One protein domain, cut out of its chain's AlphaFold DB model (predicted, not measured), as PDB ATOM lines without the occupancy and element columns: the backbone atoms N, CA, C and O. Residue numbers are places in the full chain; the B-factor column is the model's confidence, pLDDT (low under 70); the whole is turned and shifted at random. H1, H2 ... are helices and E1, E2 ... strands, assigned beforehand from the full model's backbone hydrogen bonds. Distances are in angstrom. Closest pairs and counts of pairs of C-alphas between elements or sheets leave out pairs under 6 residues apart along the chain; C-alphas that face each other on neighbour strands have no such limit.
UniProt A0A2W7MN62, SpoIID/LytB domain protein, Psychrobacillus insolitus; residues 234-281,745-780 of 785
ATOM      1  N   THR A 234     151.964 106.910 156.927       94.81
ATOM      2  CA  THR A 234     152.347 107.260 158.295       94.81
ATOM      3  C   THR A 234     151.337 108.214 158.920       94.81
ATOM      4  O   THR A 234     150.548 108.855 158.231       94.81
ATOM      5  N   TYR A 235     151.331 108.296 160.248       94.19
ATOM      6  CA  TYR A 235     150.504 109.239 160.999       94.19
ATOM      7  C   TYR A 235     151.284 109.817 162.182       94.19
ATOM      8  O   TYR A 235     152.281 109.248 162.639       94.19
ATOM      9  N   THR A 236     150.828 110.954 162.704       93.38
ATOM     10  CA  THR A 236     151.395 111.555 163.917       93.38
ATOM     11  C   THR A 236     150.691 110.993 165.151       93.38
ATOM     12  O   THR A 236     149.480 111.147 165.313       93.38
ATOM     13  N   LYS A 237     151.451 110.339 166.031       89.81
ATOM     14  CA  LYS A 237     150.974 109.854 167.333       89.81
ATOM     15  C   LYS A 237     150.666 111.030 168.264       89.81
ATOM     16  O   LYS A 237     151.154 112.140 168.072       89.81
ATOM     17  N   SER A 238     149.915 110.770 169.334       87.44
ATOM     18  CA  SER A 238     149.562 111.782 170.344       87.44
ATOM     19  C   SER A 238     150.773 112.452 171.006       87.44
ATOM     20  O   SER A 238     150.698 113.616 171.376       87.44
ATOM     21  N   ASN A 239     151.903 111.749 171.112       90.38
ATOM     22  CA  ASN A 239     153.167 112.278 171.634       90.38
ATOM     23  C   ASN A 239     154.028 112.997 170.570       90.38
ATOM     24  O   ASN A 239     155.214 113.222 170.797       90.38
ATOM     25  N   GLY A 240     153.474 113.291 169.389       88.56
ATOM     26  CA  GLY A 240     154.161 113.972 168.289       88.56
ATOM     27  C   GLY A 240     155.101 113.089 167.460       88.56
ATOM     28  O   GLY A 240     155.621 113.545 166.444       88.56
ATOM     29  N   THR A 241     155.312 111.825 167.845       89.25
ATOM     30  CA  THR A 241     156.193 110.903 167.104       89.25
ATOM     31  C   THR A 241     155.490 110.253 165.912       89.25
ATOM     32  O   THR A 241     154.261 110.220 165.825       89.25
ATOM     33  N   LYS A 242     156.275 109.724 164.971       88.00
ATOM     34  CA  LYS A 242     155.764 109.046 163.776       88.00
ATOM     35  C   LYS A 242     155.247 107.641 164.114       88.00
ATOM     36  O   LYS A 242     155.857 106.903 164.891       88.00
ATOM     37  N   GLY A 243     154.108 107.275 163.537       89.50
ATOM     38  CA  GLY A 243     153.560 105.920 163.529       89.50
ATOM     39  C   GLY A 243     153.286 105.433 162.112       89.50
ATOM     40  O   GLY A 243     153.143 106.242 161.199       89.50
ATOM     41  N   PHE A 244     153.207 104.116 161.945       91.25
ATOM     42  CA  PHE A 244     152.863 103.465 160.682       91.25
ATOM     43  C   PHE A 244     151.391 103.062 160.689       91.25
ATOM     44  O   PHE A 244     150.870 102.624 161.716       91.25
ATOM     45  N   VAL A 245     150.719 103.255 159.561       94.00
ATOM     46  CA  VAL A 245     149.300 102.927 159.406       94.00
ATOM     47  C   VAL A 245     149.157 101.440 159.105       94.00
ATOM     48  O   VAL A 245     149.737 100.938 158.143       94.00
ATOM     49  N   GLU A 246     148.335 100.741 159.882       93.38
ATOM     50  CA  GLU A 246     147.864  99.406 159.522       93.38
ATOM     51  C   GLU A 246     146.864  99.582 158.376       93.38
ATOM     52  O   GLU A 246     145.711  99.966 158.585       93.38
ATOM     53  N   GLY A 247     147.338  99.376 157.144       93.12
ATOM     54  CA  GLY A 247     146.548  99.520 155.924       93.12
ATOM     55  C   GLY A 247     145.513  98.410 155.780       93.12
ATOM     56  O   GLY A 247     145.640  97.562 154.911       93.12
ATOM     57  N   LEU A 248     144.507  98.397 156.655       93.56
ATOM     58  CA  LEU A 248     143.427  97.412 156.677       93.56
ATOM     59  C   LEU A 248     142.471  97.618 155.505       93.56
ATOM     60  O   LEU A 248     142.116  98.757 155.198       93.56
ATOM     61  N   TYR A 249     142.016  96.536 154.887       93.44
ATOM     62  CA  TYR A 249     141.109  96.589 153.746       93.44
ATOM     63  C   TYR A 249     140.159  95.393 153.723       93.44
ATOM     64  O   TYR A 249     140.451  94.323 154.255       93.44
ATOM     65  N   SER A 250     139.020  95.565 153.058       92.12
ATOM     66  CA  SER A 250     138.096  94.476 152.740       92.12
ATOM     67  C   SER A 250     137.541  94.599 151.327       92.12
ATOM     68  O   SER A 250     137.550  95.675 150.735       92.12
ATOM     69  N   SER A 251     137.022  93.489 150.795       91.38
ATOM     70  CA  SER A 251     136.441  93.443 149.450       91.38
ATOM     71  C   SER A 251     135.373  94.519 149.245       91.38
ATOM     72  O   SER A 251     135.473  95.320 148.314       91.38
ATOM     73  N   SER A 252     134.393  94.587 150.149       92.19
ATOM     74  CA  SER A 252     133.393  95.651 150.176       92.19
ATOM     75  C   SER A 252     132.987  95.969 151.609       92.19
ATOM     76  O   SER A 252     132.718  95.079 152.422       92.19
ATOM     77  N   ASN A 253     132.879  97.258 151.902       90.50
ATOM     78  CA  ASN A 253     132.424  97.771 153.184       90.50
ATOM     79  C   ASN A 253     130.890  97.900 153.236       90.50
ATOM     80  O   ASN A 253     130.358  98.226 154.297       90.50
ATOM     81  N   GLY A 254     130.187  97.615 152.130       87.44
ATOM     82  CA  GLY A 254     128.727  97.711 152.007       87.44
ATOM     83  C   GLY A 254     128.222  99.115 151.653       87.44
ATOM     84  O   GLY A 254     127.016  99.359 151.712       87.44
ATOM     85  N   GLY A 255     129.124 100.030 151.276       89.44
ATOM     86  CA  GLY A 255     128.829 101.456 151.073       89.44
ATOM     87  C   GLY A 255     129.104 102.337 152.298       89.44
ATOM     88  O   GLY A 255     128.875 103.542 152.249       89.44
ATOM     89  N   GLN A 256     129.594 101.761 153.401       91.88
ATOM     90  CA  GLN A 256     129.863 102.471 154.654       91.88
ATOM     91  C   GLN A 256     131.029 101.818 155.412       91.88
ATOM     92  O   GLN A 256     130.981 100.624 155.717       91.88
ATOM     93  N   THR A 257     132.073 102.571 155.768       93.19
ATOM     94  CA  THR A 257     133.175 102.033 156.591       93.19
ATOM     95  C   THR A 257     132.728 101.770 158.037       93.19
ATOM     96  O   THR A 257     131.801 102.403 158.543       93.19
ATOM     97  N   GLU A 258     133.369 100.807 158.696       93.19
ATOM     98  CA  GLU A 258     133.208 100.447 160.110       93.19
ATOM     99  C   GLU A 258     134.368 101.002 160.941       93.19
ATOM    100  O   GLU A 258     135.493 101.124 160.443       93.19
ATOM    101  N   LEU A 259     134.113 101.306 162.216       94.00
ATOM    102  CA  LEU A 259     135.178 101.704 163.135       94.00
ATOM    103  C   LEU A 259     135.881 100.484 163.759       94.00
ATOM    104  O   LEU A 259     135.214  99.522 164.146       94.00
ATOM    105  N   PRO A 260     137.211 100.535 163.963       92.56
ATOM    106  CA  PRO A 260     137.964  99.457 164.601       92.56
ATOM    107  C   PRO A 260     137.375  98.996 165.935       92.56
ATOM    108  O   PRO A 260     137.158  97.804 166.108       92.56
ATOM    109  N   GLN A 261     137.008  99.920 166.827       91.81
ATOM    110  CA  GLN A 261     136.425  99.605 168.136       91.81
ATOM    111  C   GLN A 261     134.979  99.069 168.086       91.81
ATOM    112  O   GLN A 261     134.429  98.670 169.110       91.81
ATOM    113  N   GLN A 262     134.320  99.125 166.923       90.94
ATOM    114  CA  GLN A 262     132.964  98.592 166.734       90.94
ATOM    115  C   GLN A 262     132.981  97.114 166.320       90.94
ATOM    116  O   GLN A 262     131.997  96.404 166.549       90.94
ATOM    117  N   TYR A 263     134.100  96.646 165.759       88.50
ATOM    118  CA  TYR A 263     134.316  95.261 165.333       88.50
ATOM    119  C   TYR A 263     135.328  94.524 166.233       88.50
ATOM    120  O   TYR A 263     135.113  93.365 166.597       88.50
ATOM    121  N   TRP A 264     136.407  95.212 166.610       85.81
ATOM    122  CA  TRP A 264     137.428  94.828 167.589       85.81
ATOM    123  C   TRP A 264     137.350  95.731 168.828       85.81
ATOM    124  O   TRP A 264     136.484  96.588 168.917       85.81
ATOM    125  N   SER A 265     138.256  95.562 169.794       80.19
ATOM    126  CA  SER A 265     138.257  96.370 171.026       80.19
ATOM    127  C   SER A 265     139.110  97.644 170.949       80.19
ATOM    128  O   SER A 265     138.946  98.533 171.778       80.19
ATOM    129  N   ASN A 266     140.028  97.744 169.982       86.31
ATOM    130  CA  ASN A 266     141.009  98.831 169.905       86.31
ATOM    131  C   ASN A 266     140.621  99.858 168.837       86.31
ATOM    132  O   ASN A 266     140.217  99.483 167.741       86.31
ATOM    133  N   SER A 267     140.796 101.146 169.137       91.00
ATOM    134  CA  SER A 267     140.663 102.241 168.168       91.00
ATOM    135  C   SER A 267     141.966 102.468 167.396       91.00
ATOM    136  O   SER A 267     143.044 102.364 167.984       91.00
ATOM    137  N   LEU A 268     141.876 102.892 166.132       92.31
ATOM    138  CA  LEU A 268     143.038 103.304 165.335       92.31
ATOM    139  C   LEU A 268     143.027 104.830 165.119       92.31
ATOM    140  O   LEU A 268     142.021 105.354 164.640       92.31
ATOM    141  N   PRO A 269     144.117 105.570 165.421       92.56
ATOM    142  CA  PRO A 269     144.141 107.040 165.338       92.56
ATOM    143  C   PRO A 269     143.875 107.625 163.946       92.56
ATOM    144  O   PRO A 269     143.526 108.797 163.830       92.56
ATOM    145  N   TYR A 270     144.061 106.815 162.908       93.94
ATOM    146  CA  TYR A 270     143.879 107.142 161.496       93.94
ATOM    147  C   TYR A 270     142.574 106.559 160.921       93.94
ATOM    148  O   TYR A 270     142.393 106.545 159.712       93.94
ATOM    149  N   ILE A 271     141.652 106.072 161.758       94.38
ATOM    150  CA  ILE A 271     140.266 105.750 161.377       94.38
ATOM    151  C   ILE A 271     139.359 106.312 162.477       94.38
ATOM    152  O   ILE A 271     138.977 105.611 163.415       94.38
ATOM    153  N   LYS A 272     139.085 107.618 162.410       90.75
ATOM    154  CA  LYS A 272     138.427 108.377 163.490       90.75
ATOM    155  C   LYS A 272     136.908 108.376 163.375       90.75
ATOM    156  O   LYS A 272     136.216 108.532 164.377       90.75
ATOM    157  N   SER A 273     136.396 108.241 162.156       92.12
ATOM    158  CA  SER A 273     134.964 108.280 161.860       92.12
ATOM    159  C   SER A 273     134.592 107.245 160.805       92.12
ATOM    160  O   SER A 273     135.410 106.869 159.963       92.12
ATOM    161  N   SER A 274     133.353 106.765 160.872       92.69
ATOM    162  CA  SER A 274     132.778 105.962 159.803       92.69
ATOM    163  C   SER A 274     132.436 106.872 158.619       92.69
ATOM    164  O   SER A 274     131.975 107.999 158.797       92.69
ATOM    165  N   LYS A 275     132.667 106.394 157.397       93.56
ATOM    166  CA  LYS A 275     132.528 107.175 156.164       93.56
ATOM    167  C   LYS A 275     131.567 106.491 155.205       93.56
ATOM    168  O   LYS A 275     131.736 105.309 154.902       93.56
ATOM    169  N   VAL A 276     130.589 107.252 154.719       93.88
ATOM    170  CA  VAL A 276     129.734 106.833 153.603       93.88
ATOM    171  C   VAL A 276     130.603 106.801 152.352       93.88
ATOM    172  O   VAL A 276     131.203 107.812 151.984       93.88
ATOM    173  N   ASP A 277     130.666 105.652 151.694       92.69
ATOM    174  CA  ASP A 277     131.379 105.481 150.437       92.69
ATOM    175  C   ASP A 277     130.397 105.225 149.296       92.69
ATOM    176  O   ASP A 277     130.044 104.091 148.983       92.69
ATOM    177  N   THR A 278     129.973 106.305 148.641       93.31
ATOM    178  CA  THR A 278     129.029 106.259 147.516       93.31
ATOM    179  C   THR A 278     129.571 105.522 146.288       93.31
ATOM    180  O   THR A 278     128.804 105.251 145.368       93.31
ATOM    181  N   PHE A 279     130.871 105.210 146.248       93.94
ATOM    182  CA  PHE A 279     131.505 104.452 145.166       93.94
ATOM    183  C   PHE A 279     131.522 102.938 145.422       93.94
ATOM    184  O   PHE A 279     131.641 102.164 144.474       93.94
ATOM    185  N   ASP A 280     131.352 102.489 146.667       92.00
ATOM    186  CA  ASP A 280     131.198 101.070 147.000       92.00
ATOM    187  C   ASP A 280     129.736 100.638 146.828       92.00
ATOM    188  O   ASP A 280     128.974 100.456 147.779       92.00
ATOM    189  N   THR A 281     129.323 100.520 145.566       87.50
ATOM    190  CA  THR A 281     127.946 100.174 145.187       87.50
ATOM    191  C   THR A 281     127.729  98.672 145.016       87.50
ATOM    192  O   THR A 281     126.601  98.240 144.774       87.50
ATOM    193  N   HIS A 745     135.256  92.808 157.029       89.31
ATOM    194  CA  HIS A 745     135.086  93.484 158.321       89.31
ATOM    195  C   HIS A 745     134.684  94.959 158.171       89.31
ATOM    196  O   HIS A 745     134.173  95.547 159.117       89.31
ATOM    197  N   GLY A 746     134.860  95.558 156.988       91.12
ATOM    198  CA  GLY A 746     134.384  96.908 156.702       91.12
ATOM    199  C   GLY A 746     135.295  98.037 157.187       91.12
ATOM    200  O   GLY A 746     134.890  99.191 157.098       91.12
ATOM    201  N   ILE A 747     136.473  97.725 157.732       93.12
ATOM    202  CA  ILE A 747     137.402  98.697 158.338       93.12
ATOM    203  C   ILE A 747     138.462  99.067 157.304       93.12
ATOM    204  O   ILE A 747     139.050  98.184 156.688       93.12
ATOM    205  N   GLY A 748     138.732 100.363 157.154       94.62
ATOM    206  CA  GLY A 748     139.701 100.866 156.186       94.62
ATOM    207  C   GLY A 748     139.187 100.780 154.748       94.62
ATOM    208  O   GLY A 748     138.004 101.022 154.487       94.62
ATOM    209  N   MET A 749     140.077 100.482 153.805       96.44
ATOM    210  CA  MET A 749     139.792 100.597 152.375       96.44
ATOM    211  C   MET A 749     138.799  99.538 151.873       96.44
ATOM    212  O   MET A 749     139.021  98.340 152.038       96.44
ATOM    213  N   SER A 750     137.739  99.980 151.185       95.62
ATOM    214  CA  SER A 750     136.919  99.107 150.335       95.62
ATOM    215  C   SER A 750     137.617  98.908 148.993       95.62
ATOM    216  O   SER A 750     137.875  99.881 148.283       95.62
ATOM    217  N   GLN A 751     137.914  97.664 148.618       96.00
ATOM    218  CA  GLN A 751     138.573  97.364 147.342       96.00
ATOM    219  C   GLN A 751     137.679  97.735 146.153       96.00
ATOM    220  O   GLN A 751     138.141  98.369 145.202       96.00
ATOM    221  N   HIS A 752     136.384  97.411 146.225       95.50
ATOM    222  CA  HIS A 752     135.413  97.819 145.208       95.50
ATOM    223  C   HIS A 752     135.191  99.336 145.177       95.50
ATOM    224  O   HIS A 752     135.125  99.911 144.088       95.50
ATOM    225  N   GLY A 753     135.147  99.994 146.341       96.38
ATOM    226  CA  GLY A 753     135.057 101.454 146.421       96.38
ATOM    227  C   GLY A 753     136.289 102.151 145.835       96.38
ATOM    228  O   GLY A 753     136.162 103.087 145.047       96.38
ATOM    229  N   ALA A 754     137.494 101.655 146.136       97.75
ATOM    230  CA  ALA A 754     138.745 102.145 145.555       97.75
ATOM    231  C   ALA A 754     138.770 101.978 144.028       97.75
ATOM    232  O   ALA A 754     139.120 102.914 143.312       97.75
ATOM    233  N   TYR A 755     138.331 100.826 143.511       97.88
ATOM    234  CA  TYR A 755     138.230 100.590 142.070       97.88
ATOM    235  C   TYR A 755     137.264 101.553 141.377       97.88
ATOM    236  O   TYR A 755     137.615 102.159 140.362       97.88
ATOM    237  N   ALA A 756     136.074 101.755 141.938       97.38
ATOM    238  CA  ALA A 756     135.106 102.697 141.393       97.38
ATOM    239  C   ALA A 756     135.608 104.155 141.456       97.38
ATOM    240  O   ALA A 756     135.427 104.896 140.490       97.38
ATOM    241  N   ARG A 757     136.316 104.549 142.524       97.56
ATOM    242  CA  ARG A 757     136.978 105.866 142.633       97.56
ATOM    243  C   ARG A 757     138.099 106.047 141.611       97.56
ATOM    244  O   ARG A 757     138.171 107.094 140.975       97.56
ATOM    245  N   SER A 758     138.917 105.017 141.395       98.06
ATOM    246  CA  SER A 758     139.946 105.001 140.345       98.06
ATOM    247  C   SER A 758     139.319 105.243 138.970       98.06
ATOM    248  O   SER A 758     139.778 106.099 138.217       98.06
ATOM    249  N   LYS A 759     138.203 104.569 138.664       97.31
ATOM    250  CA  LYS A 759     137.458 104.785 137.412       97.31
ATOM    251  C   LYS A 759     136.837 106.178 137.300       97.31
ATOM    252  O   LYS A 759     136.658 106.665 136.188       97.31
ATOM    253  N   ALA A 760     136.516 106.808 138.425       97.00
ATOM    254  CA  ALA A 760     136.050 108.189 138.489       97.00
ATOM    255  C   ALA A 760     137.193 109.222 138.411       97.00
ATOM    256  O   ALA A 760     136.940 110.421 138.501       97.00
ATOM    257  N   GLY A 761     138.441 108.777 138.229       97.00
ATOM    258  CA  GLY A 761     139.607 109.638 138.035       97.00
ATOM    259  C   GLY A 761     140.326 110.043 139.321       97.00
ATOM    260  O   GLY A 761     141.251 110.853 139.260       97.00
ATOM    261  N   HIS A 762     139.938 109.497 140.477       98.19
ATOM    262  CA  HIS A 762     140.638 109.775 141.730       98.19
ATOM    263  C   HIS A 762     142.012 109.102 141.730       98.19
ATOM    264  O   HIS A 762     142.144 107.931 141.367       98.19
ATOM    265  N   LYS A 763     143.027 109.850 142.163       98.31
ATOM    266  CA  LYS A 763     144.394 109.357 142.337       98.31
ATOM    267  C   LYS A 763     144.525 108.513 143.602       98.31
ATOM    268  O   LYS A 763     143.722 108.645 144.528       98.31
ATOM    269  N   TYR A 764     145.503 107.610 143.613       98.19
ATOM    270  CA  TYR A 764     145.661 106.622 144.682       98.19
ATOM    271  C   TYR A 764     145.837 107.248 146.073       98.19
ATOM    272  O   TYR A 764     145.330 106.693 147.047       98.19
ATOM    273  N   ASP A 765     146.493 108.404 146.156       97.25
ATOM    274  CA  ASP A 765     146.685 109.207 147.363       97.25
ATOM    275  C   ASP A 765     145.359 109.748 147.912       97.25
ATOM    276  O   ASP A 765     145.015 109.491 149.065       97.25
ATOM    277  N   ALA A 766     144.542 110.370 147.061       97.88
ATOM    278  CA  ALA A 766     143.206 110.843 147.414       97.88
ATOM    279  C   ALA A 766     142.266 109.691 147.818       97.88
ATOM    280  O   ALA A 766     141.389 109.856 148.671       97.88
ATOM    281  N   ILE A 767     142.430 108.503 147.220       98.19
ATOM    282  CA  ILE A 767     141.693 107.299 147.630       98.19
ATOM    283  C   ILE A 767     142.127 106.863 149.040       98.19
ATOM    284  O   ILE A 767     141.260 106.564 149.861       98.19
ATOM    285  N   LEU A 768     143.427 106.846 149.351       98.06
ATOM    286  CA  LEU A 768     143.923 106.494 150.689       98.06
ATOM    287  C   LEU A 768     143.467 107.502 151.750       98.06
ATOM    288  O   LEU A 768     142.946 107.087 152.784       98.06
ATOM    289  N   GLU A 769     143.584 108.804 151.488       96.75
ATOM    290  CA  GLU A 769     143.129 109.868 152.399       96.75
ATOM    291  C   GLU A 769     141.617 109.809 152.667       96.75
ATOM    292  O   GLU A 769     141.143 110.151 153.755       96.75
ATOM    293  N   PHE A 770     140.836 109.312 151.700       96.94
ATOM    294  CA  PHE A 770     139.425 109.041 151.935       96.94
ATOM    295  C   PHE A 770     139.219 107.943 152.982       96.94
ATOM    296  O   PHE A 770     138.329 108.093 153.807       96.94
ATOM    297  N   TYR A 771     140.003 106.864 153.013       97.00
ATOM    298  CA  TYR A 771     139.781 105.771 153.974       97.00
ATOM    299  C   TYR A 771     140.522 105.934 155.300       97.00
ATOM    300  O   TYR A 771     140.020 105.463 156.322       97.00
ATOM    301  N   TYR A 772     141.666 106.617 155.302       96.81
ATOM    302  CA  TYR A 772     142.513 106.776 156.479       96.81
ATOM    303  C   TYR A 772     142.728 108.263 156.799       96.81
ATOM    304  O   TYR A 772     143.242 109.037 155.997       96.81
ATOM    305  N   ASP A 773     142.320 108.675 157.997       94.06
ATOM    306  CA  ASP A 773     142.307 110.061 158.455       94.06
ATOM    307  C   ASP A 773     143.694 110.570 158.858       94.06
ATOM    308  O   ASP A 773     144.348 110.004 159.736       94.06
ATOM    309  N   GLY A 774     144.097 111.721 158.310       92.75
ATOM    310  CA  GLY A 774     145.306 112.434 158.740       92.75
ATOM    311  C   GLY A 774     146.605 111.673 158.476       92.75
ATOM    312  O   GLY A 774     147.589 111.874 159.195       92.75
ATOM    313  N   ILE A 775     146.592 110.784 157.483       96.12
ATOM    314  CA  ILE A 775     147.783 110.079 157.026       96.12
ATOM    315  C   ILE A 775     148.698 111.004 156.218       96.12
ATOM    316  O   ILE A 775     148.277 112.041 155.709       96.12
ATOM    317  N   LYS A 776     149.955 110.597 156.075       95.38
ATOM    318  CA  LYS A 776     150.889 111.102 155.068       95.38
ATOM    319  C   LYS A 776     151.427 109.924 154.275       95.38
ATOM    320  O   LYS A 776     151.708 108.880 154.862       95.38
ATOM    321  N   ILE A 777     151.592 110.101 152.971       95.31
ATOM    322  CA  ILE A 777     152.296 109.140 152.124       95.31
ATOM    323  C   ILE A 777     153.748 109.591 152.050       95.31
ATOM    324  O   ILE A 777     154.048 110.709 151.637       95.31
ATOM    325  N   GLU A 778     154.645 108.739 152.526       91.06
ATOM    326  CA  GLU A 778     156.067 109.035 152.618       91.06
ATOM    327  C   GLU A 778     156.875 107.879 152.045       91.06
ATOM    328  O   GLU A 778     156.483 106.714 152.121       91.06
ATOM    329  N   GLN A 779     158.049 108.201 151.515       89.50
ATOM    330  CA  GLN A 779     159.037 107.196 151.163       89.50
ATOM    331  C   GLN A 779     159.597 106.574 152.446       89.50
ATOM    332  O   GLN A 779     160.111 107.282 153.321       89.50
ATOM    333  N   ALA A 780     159.514 105.250 152.558       77.25
ATOM    334  CA  ALA A 780     160.235 104.473 153.552       77.25
ATOM    335  C   ALA A 780     161.735 104.676 153.284       77.25
ATOM    336  O   ALA A 780     162.311 104.039 152.405       77.25
TER     337      ALA A 780
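This is residues 234 to 281 and 745 to 780 of the 785 residues of the protein "SpoIID/LytB domain protein" of Psychrobacillus insolitus (UniProt A0A2W7MN62). Little regular structure: a flat body mostly of loops, with helices H2 and H3 packed steeply together and the antiparallel hairpin E1-E2 at the opposite end from H2. The printed part has 84 residues, with three helices and three strands in the order E1 E2 H1 H2 H3 E3; this mixed set holds only 31 residues. It is compact, radius of gyration of the C-alphas 12.8 A, spanning 38 by 31 by 17 A.

E1 is residues 234 to 236, from C-alpha 234 at (152.347, 107.260, 158.295); E2 242 to 244; H1 260 to 263; H2 751 to 759, 12.4 A; H3 764 to 771, 11.0 A; E3 776 to 779, ending at C-alpha 779 (159.037, 107.196, 151.163).

H2 and H3 touch, closest C-alphas Ala 754 and Ile 767 at 6.3 A, a steep tilt of 45 degrees, opposite ways. In both, every O i to N i+4 pair is within hydrogen-bond range; H1 is too short for one. In the hairpin, N 235 and O 243 are 2.9 A apart. E3 pairs with no named strand.

Residues 282 to 744 are not printed; C-alphas 281 and 745 are 16.4 A apart. The link E2 to H1 is long. No printed residue is under 70 in pLDDT.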